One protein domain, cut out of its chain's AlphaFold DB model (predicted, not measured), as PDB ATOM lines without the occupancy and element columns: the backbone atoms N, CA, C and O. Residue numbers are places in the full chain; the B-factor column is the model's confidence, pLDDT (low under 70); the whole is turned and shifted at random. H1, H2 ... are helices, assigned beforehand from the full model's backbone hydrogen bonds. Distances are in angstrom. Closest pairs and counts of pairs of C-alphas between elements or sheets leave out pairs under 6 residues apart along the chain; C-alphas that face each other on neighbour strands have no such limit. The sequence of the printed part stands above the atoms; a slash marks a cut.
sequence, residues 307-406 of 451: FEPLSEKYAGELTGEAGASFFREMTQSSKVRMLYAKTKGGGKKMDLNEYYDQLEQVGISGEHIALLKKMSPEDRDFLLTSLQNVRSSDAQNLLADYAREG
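Overview. This is residues 307 to 406 of the 451 residues of an uncharacterized protein of Candidatus Peregrinibacteria bacterium CG10_big_fil_rev_8_21_14_0_10_49_10 (UniProt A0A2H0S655). Four helices, H4, H6, H7 and H8, stand loosely round a four-sided ring with few contacts between them, and H3 crosses one end of it; H9 packs side by side with H3, running the opposite way. H1 and H2 make a corner near H8 and H3, while H5 and the loop of residues 345 to 351 lie toward the other end of the longest axis. The printed part has 100 residues with nine named helices, H1 to H9 in chain order, and no named strand; its class is all helix. It is compact, with a radius of gyration of the C-alphas of 12.8 A, and rounded, spanning 39 by 27 by 21 A.

Along the chain. The longest helix, H3, covers residues 320 to 332 and measures 17.9 A from its first C-alpha at (28.474, 10.017, -36.486) to its last. H9, residues 393 to 404, measures 16.3 A and ends at C-alpha 404 at (26.592, 9.430, -39.841). H8, residues 377 to 387, measures 15.4 A; H6, residues 352 to 361, 14.2 A; and H7, residues 366 to 374, 12.3 A. H1, residues 307 to 313, begins at C-alpha 307 at (35.122, 20.162, -45.075) and measures 9.9 A. H4, residues 334 to 339, measures 8.7 A; H2, residues 315 to 318, and H5, residues 341 to 344, measure 5.3 A each.

Arrangement. H3 is the hub. It touches H9 at a shallow tilt of 22 degrees, opposite ways; their closest C-alphas, Gly 320 and Arg 404, are 3.9 A apart. H3 touches H2 only at the corner, with residues 322 to 326 alone, closest at C-alphas Glu 317 and Gly 323, 5.5 A. It only just touches H4, with 3 pairs of C-alphas within 8 A and only at the corner, through residues 330 to 331 alone; C-alphas Met 330 and Val 336 are closest, 6.2 A. H4 touches H6 at a shallow tilt of 24 degrees, opposite ways, closest at C-alphas Val 336 and Leu 359, 6.7 A. H6 and H7 form a helical hairpin at 15 degrees, closest at C-alphas Tyr 356 and Ile 369, 6.6 A. H8 is close but not clearly touching H7, at a steep tilt of 49 degrees, with C-alphas Leu 372 and Arg 380 closest, 6.3 A. H1 is close but not clearly touching H8, closest at C-alphas Leu 310 and Asp 379, 7.0 A. H5 is close but not clearly touching H6, closest at C-alphas Thr 343 and Leu 352, 7.1 A. H6 and H8 are apart. Every O i to N i+4 pair is within hydrogen-bond range in H1, H3, H4, H6, H7, H8 and H9; H2 and H5 are too short for such a pair.

Size, cuts and confidence. The two C-alphas farthest apart, those of Lys 348 and Glu 405, are 39.1 A apart. The printed part has no cut and no long link. Its mean pLDDT is 76.0; residues 344 to 349 and 389 to 403 are among those under 70.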
ATOM      1  N   PHE A 307      36.053  20.968 -45.883       63.31
ATOM      2  CA  PHE A 307      35.122  20.162 -45.075       63.31
ATOM      3  C   PHE A 307      35.794  18.974 -44.381       63.31
ATOM      4  O   PHE A 307      35.422  18.662 -43.257       63.31
ATOM      5  N   GLU A 308      36.782  18.345 -45.019       61.78
ATOM      6  CA  GLU A 308      37.535  17.211 -44.460       61.78
ATOM      7  C   GLU A 308      38.418  17.637 -43.263       61.78
ATOM      8  O   GLU A 308      38.242  17.091 -42.177       61.78
ATOM      9  N   PRO A 309      39.241  18.702 -43.347       64.88
ATOM     10  CA  PRO A 309      39.944  19.238 -42.178       64.88
ATOM     11  C   PRO A 309      39.006  19.727 -41.060       64.88
ATOM     12  O   PRO A 309      39.345  19.646 -39.878       64.88
ATOM     13  N   LEU A 310      37.822  20.244 -41.414       70.69
ATOM     14  CA  LEU A 310      36.819  20.689 -40.443       70.69
ATOM     15  C   LEU A 310      36.198  19.501 -39.692       70.69
ATOM     16  O   LEU A 310      36.055  19.561 -38.469       70.69
ATOM     17  N   SER A 311      35.844  18.427 -40.404       66.06
ATOM     18  CA  SER A 311      35.285  17.216 -39.802       66.06
ATOM     19  C   SER A 311      36.327  16.436 -39.006       66.06
ATOM     20  O   SER A 311      35.959  15.827 -38.012       66.06
ATOM     21  N   GLU A 312      37.617  16.507 -39.341       75.69
ATOM     22  CA  GLU A 312      38.693  15.938 -38.517       75.69
ATOM     23  C   GLU A 312      38.897  16.713 -37.205       75.69
ATOM     24  O   GLU A 312      39.050  16.118 -36.137       75.69
ATOM     25  N   LYS A 313      38.852  18.049 -37.261       79.69
ATOM     26  CA  LYS A 313      39.075  18.925 -36.099       79.69
ATOM     27  C   LYS A 313      37.938  18.885 -35.071       79.69
ATOM     28  O   LYS A 313      38.200  19.030 -33.878       79.69
ATOM     29  N   TYR A 314      36.699  18.684 -35.522       81.44
ATOM     30  CA  TYR A 314      35.499  18.589 -34.677       81.44
ATOM     31  C   TYR A 314      34.780  17.242 -34.865       81.44
ATOM     32  O   TYR A 314      33.551  17.180 -34.896       81.44
ATOM     33  N   ALA A 315      35.542  16.157 -35.043       75.69
ATOM     34  CA  ALA A 315      35.006  14.840 -35.394       75.69
ATOM     35  C   ALA A 315      33.967  14.316 -34.399       75.69
ATOM     36  O   ALA A 315      32.981  13.707 -34.812       75.69
ATOM     37  N   GLY A 316      34.154  14.584 -33.104       74.12
ATOM     38  CA  GLY A 316      33.224  14.157 -32.059       74.12
ATOM     39  C   GLY A 316      31.840  14.800 -32.167       74.12
ATOM     40  O   GLY A 316      30.873  14.242 -31.657       74.12
ATOM     41  N   GLU A 317      31.739  15.945 -32.841       83.12
ATOM     42  CA  GLU A 317      30.535  16.768 -32.878       83.12
ATOM     43  C   GLU A 317      29.943  16.931 -34.297       83.12
ATOM     44  O   GLU A 317      28.739  17.131 -34.432       83.12
ATOM     45  N   LEU A 318      30.754  16.815 -35.360       79.69
ATOM     46  CA  LEU A 318      30.322  16.925 -36.766       79.69
ATOM     47  C   LEU A 318      30.212  15.584 -37.503       79.69
ATOM     48  O   LEU A 318      29.763  15.556 -38.648       79.69
ATOM     49  N   THR A 319      30.579  14.468 -36.872       79.19
ATOM     50  CA  THR A 319      30.478  13.131 -37.476       79.19
ATOM     51  C   THR A 319      29.688  12.157 -36.599       79.19
ATOM     52  O   THR A 319      29.341  12.463 -35.457       79.19
ATOM     53  N   GLY A 320      29.333  10.994 -37.148       77.62
ATOM     54  CA  GLY A 320      28.474  10.017 -36.486       77.62
ATOM     55  C   GLY A 320      27.045  10.531 -36.289       77.62
ATOM     56  O   GLY A 320      26.580  11.430 -36.992       77.62
ATOM     57  N   GLU A 321      26.326   9.958 -35.321       82.81
ATOM     58  CA  GLU A 321      24.947  10.374 -35.020       82.81
ATOM     59  C   GLU A 321      24.863  11.808 -34.478       82.81
ATOM     60  O   GLU A 321      23.887  12.502 -34.753       82.81
ATOM     61  N   ALA A 322      25.897  12.277 -33.769       79.81
ATOM     62  CA  ALA A 322      25.978  13.659 -33.294       79.81
ATOM     63  C   ALA A 322      26.034  14.643 -34.474       79.81
ATOM     64  O   ALA A 322      25.221  15.561 -34.555       79.81
ATOM     65  N   GLY A 323      26.901  14.375 -35.457       80.81
ATOM     66  CA  GLY A 323      26.960  15.143 -36.701       80.81
ATOM     67  C   GLY A 323      25.664  15.077 -37.506       80.81
ATOM     68  O   GLY A 323      25.161  16.100 -37.969       80.81
ATOM     69  N   ALA A 324      25.075  13.886 -37.638       81.00
ATOM     70  CA  ALA A 324      23.799  13.712 -38.327       81.00
ATOM     71  C   ALA A 324      22.677  14.537 -37.672       81.00
ATOM     72  O   ALA A 324      21.887  15.171 -38.376       81.00
ATOM     73  N   SER A 325      22.632  14.562 -36.336       87.50
ATOM     74  CA  SER A 325      21.696  15.374 -35.556       87.50
ATOM     75  C   SER A 325      21.936  16.871 -35.768       87.50
ATOM     76  O   SER A 325      21.003  17.599 -36.118       87.50
ATOM     77  N   PHE A 326      23.195  17.314 -35.681       86.88
ATOM     78  CA  PHE A 326      23.599  18.696 -35.935       86.88
ATOM     79  C   PHE A 326      23.143  19.177 -37.315       86.88
ATOM     80  O   PHE A 326      22.480  20.209 -37.436       86.88
ATOM     81  N   PHE A 327      23.447  18.420 -38.375       84.56
ATOM     82  CA  PHE A 327      23.075  18.820 -39.729       84.56
ATOM     83  C   PHE A 327      21.570  18.799 -39.952       84.56
ATOM     84  O   PHE A 327      21.067  19.695 -40.630       84.56
ATOM     85  N   ARG A 328      20.837  17.840 -39.369       84.25
ATOM     86  CA  ARG A 328      19.370  17.839 -39.430       84.25
ATOM     87  C   ARG A 328      18.813  19.103 -38.799       84.25
ATOM     88  O   ARG A 328      18.153  19.858 -39.500       84.25
ATOM     89  N   GLU A 329      19.138  19.397 -37.546       86.06
ATOM     90  CA  GLU A 329      18.617  20.585 -36.857       86.06
ATOM     91  C   GLU A 329      18.981  21.887 -37.589       86.06
ATOM     92  O   GLU A 329      18.121  22.736 -37.846       86.06
ATOM     93  N   MET A 330      20.241  22.018 -38.018       81.12
ATOM     94  CA  MET A 330      20.740  23.232 -38.668       81.12
ATOM     95  C   MET A 330      20.200  23.442 -40.089       81.12
ATOM     96  O   MET A 330      20.199  24.571 -40.592       81.12
ATOM     97  N   THR A 331      19.716  22.385 -40.749       79.50
ATOM     98  CA  THR A 331      19.191  22.457 -42.121       79.50
ATOM     99  C   THR A 331      17.697  22.181 -42.233       79.50
ATOM    100  O   THR A 331      17.147  22.421 -43.301       79.50
ATOM    101  N   GLN A 332      16.997  21.792 -41.166       74.00
ATOM    102  CA  GLN A 332      15.567  21.453 -41.194       74.00
ATOM    103  C   GLN A 332      14.665  22.669 -41.453       74.00
ATOM    104  O   GLN A 332      13.639  22.561 -42.125       74.00
ATOM    105  N   SER A 333      15.047  23.856 -40.970       75.69
ATOM    106  CA  SER A 333      14.227  25.069 -41.077       75.69
ATOM    107  C   SER A 333      14.884  26.148 -41.930       75.69
ATOM    108  O   SER A 333      16.035  26.531 -41.718       75.69
ATOM    109  N   SER A 334      14.120  26.723 -42.864       67.19
ATOM    110  CA  SER A 334      14.563  27.894 -43.631       67.19
ATOM    111  C   SER A 334      14.872  29.090 -42.728       67.19
ATOM    112  O   SER A 334      15.783  29.859 -43.032       67.19
ATOM    113  N   LYS A 335      14.173  29.209 -41.587       77.50
ATOM    114  CA  LYS A 335      14.434  30.235 -40.573       77.50
ATOM    115  C   LYS A 335      15.842  30.072 -39.998       77.50
ATOM    116  O   LYS A 335      16.580  31.049 -39.995       77.50
ATOM    117  N   VAL A 336      16.234  28.853 -39.615       77.00
ATOM    118  CA  VAL A 336      17.576  28.534 -39.085       77.00
ATOM    119  C   VAL A 336      18.662  28.856 -40.112       77.00
ATOM    120  O   VAL A 336      19.591  29.606 -39.812       77.00
ATOM    121  N   ARG A 337      18.496  28.395 -41.360       73.69
ATOM    122  CA  ARG A 337      19.462  28.644 -42.445       73.69
ATOM    123  C   ARG A 337      19.662  30.141 -42.709       73.69
ATOM    124  O   ARG A 337      20.778  30.597 -42.931       73.69
ATOM    125  N   MET A 338      18.594  30.935 -42.638       74.50
ATOM    126  CA  MET A 338      18.654  32.377 -42.897       74.50
ATOM    127  C   MET A 338      19.145  33.225 -41.716       74.50
ATOM    128  O   MET A 338      19.484  34.390 -41.932       74.50
ATOM    129  N   LEU A 339      19.187  32.696 -40.486       81.12
ATOM    130  CA  LEU A 339      19.614  33.468 -39.312       81.12
ATOM    131  C   LEU A 339      21.067  33.940 -39.445       81.12
ATOM    132  O   LEU A 339      21.349  35.108 -39.189       81.12
ATOM    133  N   TYR A 340      21.966  33.091 -39.953       78.88
ATOM    134  CA  TYR A 340      23.373  33.468 -40.118       78.88
ATOM    135  C   TYR A 340      23.579  34.559 -41.187       78.88
ATOM    136  O   TYR A 340      24.438  35.419 -41.046       78.88
ATOM    137  N   ALA A 341      22.740  34.634 -42.226       74.25
ATOM    138  CA  ALA A 341      22.848  35.704 -43.225       74.25
ATOM    139  C   ALA A 341      22.607  37.103 -42.616       74.25
ATOM    140  O   ALA A 341      23.132  38.100 -43.116       74.25
ATOM    141  N   LYS A 342      21.858  37.186 -41.504       77.38
ATOM    142  CA  LYS A 342      21.582  38.439 -40.776       77.38
ATOM    143  C   LYS A 342      22.764  38.936 -39.938       77.38
ATOM    144  O   LYS A 342      22.767  40.104 -39.556       77.38
ATOM    145  N   THR A 343      23.772  38.094 -39.699       72.12
ATOM    146  CA  THR A 343      25.034  38.507 -39.063       72.12
ATOM    147  C   THR A 343      26.024  39.089 -40.088       72.12
ATOM    148  O   THR A 343      26.915  39.855 -39.723       72.12
ATOM    149  N   LYS A 344      25.845  38.790 -41.389       68.12
ATOM    150  CA  LYS A 344      26.722  39.226 -42.500       68.12
ATOM    151  C   LYS A 344      26.139  40.335 -43.397       68.12
ATOM    152  O   LYS A 344      26.909  41.049 -44.035       68.12
ATOM    153  N   GLY A 345      24.813  40.496 -43.471       55.94
ATOM    154  CA  GLY A 345      24.131  41.430 -44.386       55.94
ATOM    155  C   GLY A 345      23.965  42.878 -43.882       55.94
ATOM    156  O   GLY A 345      23.994  43.150 -42.686       55.94
ATOM    157  N   GLY A 346      23.743  43.821 -44.809       45.22
ATOM    158  CA  GLY A 346      23.644  45.276 -44.571       45.22
ATOM    159  C   GLY A 346      22.342  45.804 -43.940       45.22
ATOM    160  O   GLY A 346      22.024  46.976 -44.114       45.22
ATOM    161  N   GLY A 347      21.574  44.957 -43.247       55.88
ATOM    162  CA  GLY A 347      20.389  45.355 -42.469       55.88
ATOM    163  C   GLY A 347      20.715  45.622 -40.991       55.88
ATOM    164  O   GLY A 347      21.871  45.860 -40.647       55.88
ATOM    165  N   LYS A 348      19.712  45.548 -40.096       57.91
ATOM    166  CA  LYS A 348      19.940  45.564 -38.636       57.91
ATOM    167  C   LYS A 348      20.800  44.345 -38.276       57.91
ATOM    168  O   LYS A 348      20.294  43.224 -38.264       57.91
ATOM    169  N   LYS A 349      22.105  44.576 -38.098       67.31
ATOM    170  CA  LYS A 349      23.097  43.529 -37.849       67.31
ATOM    171  C   LYS A 349      22.778  42.846 -36.530       67.31
ATOM    172  O   LYS A 349      22.780  43.498 -35.492       67.31
ATOM    173  N   MET A 350      22.505  41.555 -36.626       78.62
ATOM    174  CA  MET A 350      22.376  40.670 -35.480       78.62
ATOM    175  C   MET A 350      23.779  40.349 -34.976       78.62
ATOM    176  O   MET A 350      24.625  39.915 -35.768       78.62
ATOM    177  N   ASP A 351      24.044  40.596 -33.696       84.00
ATOM    178  CA  ASP A 351      25.311  40.188 -33.094       84.00
ATOM    179  C   ASP A 351      25.354  38.664 -32.868       84.00
ATOM    180  O   ASP A 351      24.357  37.959 -33.030       84.00
ATOM    181  N   LEU A 352      26.534  38.119 -32.562       83.69
ATOM    182  CA  LEU A 352      26.693  36.668 -32.424       83.69
ATOM    183  C   LEU A 352      25.938  36.095 -31.218       83.69
ATOM    184  O   LEU A 352      25.487  34.956 -31.299       83.69
ATOM    185  N   ASN A 353      25.776  36.852 -30.133       87.00
ATOM    186  CA  ASN A 353      25.010  36.393 -28.976       87.00
ATOM    187  C   ASN A 353      23.518  36.383 -29.309       87.00
ATOM    188  O   ASN A 353      22.865  35.366 -29.105       87.00
ATOM    189  N   GLU A 354      23.023  37.439 -29.956       87.00
ATOM    190  CA  GLU A 354      21.656  37.503 -30.479       87.00
ATOM    191  C   GLU A 354      21.392  36.380 -31.499       87.00
ATOM    192  O   GLU A 354      20.309  35.798 -31.522       87.00
ATOM    193  N   TYR A 355      22.389  36.008 -32.311       87.69
ATOM    194  CA  TYR A 355      22.306  34.852 -33.205       87.69
ATOM    195  C   TYR A 355      22.148  33.532 -32.440       87.69
ATOM    196  O   TYR A 355      21.278  32.739 -32.797       87.69
ATOM    197  N   TYR A 356      22.938  33.296 -31.389       91.69
ATOM    198  CA  TYR A 356      22.823  32.080 -30.578       91.69
ATOM    199  C   TYR A 356      21.491  32.012 -29.822       91.69
ATOM    200  O   TYR A 356      20.855  30.960 -29.834       91.69
ATOM    201  N   ASP A 357      21.023  33.129 -29.267       89.88
ATOM    202  CA  ASP A 357      19.722  33.209 -28.596       89.88
ATOM    203  C   ASP A 357      18.579  32.917 -29.585       89.88
ATOM    204  O   ASP A 357      17.610  32.224 -29.271       89.88
ATOM    205  N   GLN A 358      18.696  33.400 -30.828       86.69
ATOM    206  CA  GLN A 358      17.730  33.107 -31.887       86.69
ATOM    207  C   GLN A 358      17.777  31.648 -32.350       86.69
ATOM    208  O   GLN A 358      16.727  31.131 -32.730       86.69
ATOM    209  N   LEU A 359      18.943  30.988 -32.330       88.44
ATOM    210  CA  LEU A 359      19.057  29.550 -32.600       88.44
ATOM    211  C   LEU A 359      18.362  28.722 -31.510       88.44
ATOM    212  O   LEU A 359      17.614  27.798 -31.827       88.44
ATOM    213  N   GLU A 360      18.540  29.091 -30.243       88.88
ATOM    214  CA  GLU A 360      17.872  28.428 -29.118       88.88
ATOM    215  C   GLU A 360      16.344  28.589 -29.207       88.88
ATOM    216  O   GLU A 360      15.599  27.614 -29.117       88.88
ATOM    217  N   GLN A 361      15.857  29.797 -29.521       86.88
ATOM    218  CA  GLN A 361      14.424  30.076 -29.704       86.88
ATOM    219  C   GLN A 361      13.770  29.299 -30.855       86.88
ATOM    220  O   GLN A 361      12.551  29.111 -30.857       86.88
ATOM    221  N   VAL A 362      14.539  28.890 -31.868       83.00
ATOM    222  CA  VAL A 362      14.034  28.067 -32.983       83.00
ATOM    223  C   VAL A 362      14.250  26.571 -32.765       83.00
ATOM    224  O   VAL A 362      13.934  25.792 -33.663       83.00
ATOM    225  N   GLY A 363      14.713  26.181 -31.574       83.31
ATOM    226  CA  GLY A 363      14.792  24.792 -31.135       83.31
ATOM    227  C   GLY A 363      16.091  24.077 -31.493       83.31
ATOM    228  O   GLY A 363      16.083  22.852 -31.537       83.31
ATOM    229  N   ILE A 364      17.184  24.803 -31.761       87.94
ATOM    230  CA  ILE A 364      18.511  24.186 -31.901       87.94
ATOM    231  C   ILE A 364      19.030  23.792 -30.521       87.94
ATOM    232  O   ILE A 364      18.960  24.586 -29.580       87.94
ATOM    233  N   SER A 365      19.562  22.575 -30.407       89.06
ATOM    234  CA  SER A 365      20.057  22.051 -29.138       89.06
ATOM    235  C   SER A 365      21.195  22.906 -28.557       89.06
ATOM    236  O   SER A 365      22.056  23.434 -29.273       89.06
ATOM    237  N   GLY A 366      21.238  23.012 -27.225       86.88
ATOM    238  CA  GLY A 366      22.315  23.717 -26.523       86.88
ATOM    239  C   GLY A 366      23.702  23.124 -26.803       86.88
ATOM    240  O   GLY A 366      24.690  23.857 -26.828       86.88
ATOM    241  N   GLU A 367      23.776  21.821 -27.091       87.75
ATOM    242  CA  GLU A 367      25.009  21.118 -27.466       87.75
ATOM    243  C   GLU A 367      25.535  21.587 -28.834       87.75
ATOM    244  O   GLU A 367      26.721  21.897 -28.975       87.75
ATOM    245  N   HIS A 368      24.652  21.754 -29.824       89.12
ATOM    246  CA  HIS A 368      25.008  22.289 -31.142       89.12
ATOM    247  C   HIS A 368      25.395  23.776 -31.076       89.12
ATOM    248  O   HIS A 368      26.324  24.216 -31.759       89.12
ATOM    249  N   ILE A 369      24.738  24.560 -30.216       90.19
ATOM    250  CA  ILE A 369      25.104  25.966 -29.978       90.19
ATOM    251  C   ILE A 369      26.478  26.062 -29.294       90.19
ATOM    252  O   ILE A 369      27.291  26.917 -29.659       90.19
ATOM    253  N   ALA A 370      26.775  25.181 -28.336       89.44
ATOM    254  CA  ALA A 370      28.080  25.115 -27.683       89.44
ATOM    255  C   ALA A 370      29.204  24.769 -28.675       89.44
ATOM    256  O   ALA A 370      30.272  25.384 -28.620       89.44
ATOM    257  N   LEU A 371      28.946  23.871 -29.635       90.25
ATOM    258  CA  LEU A 371      29.871  23.583 -30.734       90.25
ATOM    259  C   LEU A 371      30.187  24.844 -31.554       90.25
ATOM    260  O   LEU A 371      31.357  25.171 -31.750       90.25
ATOM    261  N   LEU A 372      29.167  25.598 -31.978       89.38
ATOM    262  CA  LEU A 372      29.363  26.831 -32.756       89.38
ATOM    263  C   LEU A 372      30.152  27.902 -31.983       89.38
ATOM    264  O   LEU A 372      30.929  28.648 -32.582       89.38
ATOM    265  N   LYS A 373      29.983  27.968 -30.655       89.88
ATOM    266  CA  LYS A 373      30.755  28.859 -29.771       89.88
ATOM    267  C   LYS A 373      32.219  28.422 -29.621       89.88
ATOM    268  O   LYS A 373      33.080  29.281 -29.446       89.88
ATOM    269  N   LYS A 374      32.500  27.116 -29.696       88.94
ATOM    270  CA  LYS A 374      33.844  26.515 -29.588       88.94
ATOM    271  C   LYS A 374      34.664  26.641 -30.881       88.94
ATOM    272  O   LYS A 374      35.891  26.610 -30.823       88.94
ATOM    273  N   MET A 375      34.009  26.779 -32.035       88.31
ATOM    274  CA  MET A 375      34.670  26.894 -33.341       88.31
ATOM    275  C   MET A 375      35.424  28.217 -33.523       88.31
ATOM    276  O   MET A 375      34.993  29.273 -33.050       88.31
ATOM    277  N   SER A 376      36.523  28.178 -34.289       87.06
ATOM    278  CA  SER A 376      37.171  29.411 -34.754       87.06
ATOM    279  C   SER A 376      36.194  30.224 -35.623       87.06
ATOM    280  O   SER A 376      35.310  29.644 -36.264       87.06
ATOM    281  N   PRO A 377      36.324  31.564 -35.680       81.69
ATOM    282  CA  PRO A 377      35.463  32.382 -36.530       81.69
ATOM    283  C   PRO A 377      35.458  31.934 -37.995       81.69
ATOM    284  O   PRO A 377      34.400  31.895 -38.607       81.69
ATOM    285  N   GLU A 378      36.615  31.543 -38.527       77.94
ATOM    286  CA  GLU A 378      36.793  31.095 -39.913       77.94
ATOM    287  C   GLU A 378      36.094  29.755 -40.181       77.94
ATOM    288  O   GLU A 378      35.360  29.629 -41.163       77.94
ATOM    289  N   ASP A 379      36.254  28.786 -39.275       77.69
ATOM    290  CA  ASP A 379      35.640  27.454 -39.358       77.69
ATOM    291  C   ASP A 379      34.110  27.548 -39.271       77.69
ATOM    292  O   ASP A 379      33.379  26.966 -40.077       77.69
ATOM    293  N   ARG A 380      33.620  28.336 -38.307       86.38
ATOM    294  CA  ARG A 380      32.190  28.585 -38.104       86.38
ATOM    295  C   ARG A 380      31.579  29.280 -39.314       86.38
ATOM    296  O   ARG A 380      30.505  28.895 -39.772       86.38
ATOM    297  N   ASP A 381      32.247  30.312 -39.822       80.62
ATOM    298  CA  ASP A 381      31.745  31.094 -40.945       80.62
ATOM    299  C   ASP A 381      31.669  30.246 -42.217       80.62
ATOM    300  O   ASP A 381      30.675  30.307 -42.946       80.62
ATOM    301  N   PHE A 382      32.674  29.403 -42.454       78.25
ATOM    302  CA  PHE A 382      32.670  28.439 -43.547       78.25
ATOM    303  C   PHE A 382      31.523  27.422 -43.421       78.25
ATOM    304  O   PHE A 382      30.754  27.244 -44.373       78.25
ATOM    305  N   LEU A 383      31.356  26.806 -42.246       79.56
ATOM    306  CA  LEU A 383      30.303  25.822 -41.986       79.56
ATOM    307  C   LEU A 383      28.907  26.419 -42.196       79.56
ATOM    308  O   LEU A 383      28.104  25.889 -42.963       79.56
ATOM    309  N   LEU A 384      28.620  27.560 -41.568       82.88
ATOM    310  CA  LEU A 384      27.294  28.178 -41.615       82.88
ATOM    311  C   LEU A 384      26.954  28.733 -43.002       82.88
ATOM    312  O   LEU A 384      25.809  28.608 -43.442       82.88
ATOM    313  N   THR A 385      27.933  29.285 -43.725       77.75
ATOM    314  CA  THR A 385      27.749  29.700 -45.127       77.75
ATOM    315  C   THR A 385      27.443  28.499 -46.021       77.75
ATOM    316  O   THR A 385      26.610  28.586 -46.920       77.75
ATOM    317  N   SER A 386      28.065  27.351 -45.757       67.50
ATOM    318  CA  SER A 386      27.829  26.131 -46.531       67.50
ATOM    319  C   SER A 386      26.424  25.566 -46.296       67.50
ATOM    320  O   SER A 386      25.731  25.210 -47.249       67.50
ATOM    321  N   LEU A 387      25.943  25.574 -45.048       73.56
ATOM    322  CA  LEU A 387      24.609  25.071 -44.689       73.56
ATOM    323  C   LEU A 387      23.454  25.916 -45.243       73.56
ATOM    324  O   LEU A 387      22.368  25.387 -45.490       73.56
ATOM    325  N   GLN A 388      23.675  27.205 -45.520       70.31
ATOM    326  CA  GLN A 388      22.683  28.065 -46.187       70.31
ATOM    327  C   GLN A 388      22.235  27.532 -47.553       70.31
ATOM    328  O   GLN A 388      21.113  27.806 -47.999       70.31
ATOM    329  N   ASN A 389      23.103  26.767 -48.211       59.72
ATOM    330  CA  ASN A 389      22.876  26.260 -49.556       59.72
ATOM    331  C   ASN A 389      22.153  24.903 -49.573       59.72
ATOM    332  O   ASN A 389      21.697  24.474 -50.630       59.72
ATOM    333  N   VAL A 390      21.942  24.268 -48.412       59.38
ATOM    334  CA  VAL A 390      21.253  22.973 -48.284       59.38
ATOM    335  C   VAL A 390      19.738  23.194 -48.193       59.38
ATOM    336  O   VAL A 390      19.194  23.520 -47.136       59.38
ATOM    337  N   ARG A 391      19.038  23.092 -49.333       57.97
ATOM    338  CA  ARG A 391      17.628  23.520 -49.457       57.97
ATOM    339  C   ARG A 391      16.613  22.391 -49.639       57.97
ATOM    340  O   ARG A 391      15.474  22.582 -49.215       57.97
ATOM    341  N   SER A 392      16.995  21.262 -50.234       52.81
ATOM    342  CA  SER A 392      16.101  20.119 -50.471       52.81
ATOM    343  C   SER A 392      16.130  19.126 -49.306       52.81
ATOM    344  O   SER A 392      17.155  18.977 -48.644       52.81
ATOM    345  N   SER A 393      15.013  18.433 -49.057       57.81
ATOM    346  CA  SER A 393      14.938  17.357 -48.053       57.81
ATOM    347  C   SER A 393      15.953  16.251 -48.330       57.81
ATOM    348  O   SER A 393      16.541  15.704 -47.404       57.81
ATOM    349  N   ASP A 394      16.204  15.968 -49.605       49.75
ATOM    350  CA  ASP A 394      17.141  14.929 -50.023       49.75
ATOM    351  C   ASP A 394      18.585  15.346 -49.740       49.75
ATOM    352  O   ASP A 394      19.347  14.542 -49.220       49.75
ATOM    353  N   ALA A 395      18.949  16.617 -49.956       53.09
ATOM    354  CA  ALA A 395      20.265  17.131 -49.576       53.09
ATOM    355  C   ALA A 395      20.455  17.193 -48.050       53.09
ATOM    356  O   ALA A 395      21.559  16.963 -47.563       53.09
ATOM    357  N   GLN A 396      19.389  17.467 -47.290       62.78
ATOM    358  CA  GLN A 396      19.409  17.435 -45.821       62.78
ATOM    359  C   GLN A 396      19.633  16.008 -45.304       62.78
ATOM    360  O   GLN A 396      20.489  15.789 -44.447       62.78
ATOM    361  N   ASN A 397      18.907  15.034 -45.860       61.41
ATOM    362  CA  ASN A 397      19.052  13.619 -45.520       61.41
ATOM    363  C   ASN A 397      20.425  13.084 -45.934       61.41
ATOM    364  O   ASN A 397      21.099  12.456 -45.128       61.41
ATOM    365  N   LEU A 398      20.879  13.412 -47.144       56.44
ATOM    366  CA  LEU A 398      22.189  13.016 -47.647       56.44
ATOM    367  C   LEU A 398      23.323  13.593 -46.794       56.44
ATOM    368  O   LEU A 398      24.269  12.879 -46.493       56.44
ATOM    369  N   LEU A 399      23.233  14.860 -46.377       65.56
ATOM    370  CA  LEU A 399      24.227  15.479 -45.499       65.56
ATOM    371  C   LEU A 399      24.235  14.840 -44.106       65.56
ATOM    372  O   LEU A 399      25.302  14.573 -43.558       65.56
ATOM    373  N   ALA A 400      23.059  14.561 -43.549       69.50
ATOM    374  CA  ALA A 400      22.943  13.888 -42.263       69.50
ATOM    375  C   ALA A 400      23.486  12.453 -42.317       69.50
ATOM    376  O   ALA A 400      24.198  12.025 -41.411       69.50
ATOM    377  N   ASP A 401      23.192  11.717 -43.385       62.59
ATOM    378  CA  ASP A 401      23.665  10.347 -43.541       62.59
ATOM    379  C   ASP A 401      25.162  10.314 -43.902       62.59
ATOM    380  O   ASP A 401      25.893   9.463 -43.410       62.59
ATOM    381  N   TYR A 402      25.664  11.297 -44.656       61.34
ATOM    382  CA  TYR A 402      27.099  11.496 -44.874       61.34
ATOM    383  C   TYR A 402      27.841  11.764 -43.562       61.34
ATOM    384  O   TYR A 402      28.929  11.231 -43.341       61.34
ATOM    385  N   ALA A 403      27.240  12.546 -42.665       68.81
ATOM    386  CA  ALA A 403      27.774  12.774 -41.332       68.81
ATOM    387  C   ALA A 403      27.771  11.515 -40.472       68.81
ATOM    388  O   ALA A 403      28.793  11.214 -39.854       68.81
ATOM    389  N   ARG A 404      26.683  10.735 -40.512       74.19
ATOM    390  CA  ARG A 404      26.592   9.430 -39.841       74.19
ATOM    391  C   ARG A 404      27.719   8.492 -40.271       74.19
ATOM    392  O   ARG A 404      28.311   7.822 -39.432       74.19
ATOM    393  N   GLU A 405      28.069   8.528 -41.551       65.44
ATOM    394  CA  GLU A 405      29.143   7.735 -42.152       65.44
ATOM    395  C   GLU A 405      30.549   8.357 -41.991       65.44
ATOM    396  O   GLU A 405      31.520   7.919 -42.612       65.44
ATOM    397  N   GLY A 406      30.697   9.376 -41.140       63.53
ATOM    398  CA  GLY A 406      32.002   9.928 -40.772       63.53
ATOM    399  C   GLY A 406      32.483  11.096 -41.633       63.53
ATOM    400  O   GLY A 406      33.621  11.523 -41.464       63.53
TER     401      GLY A 406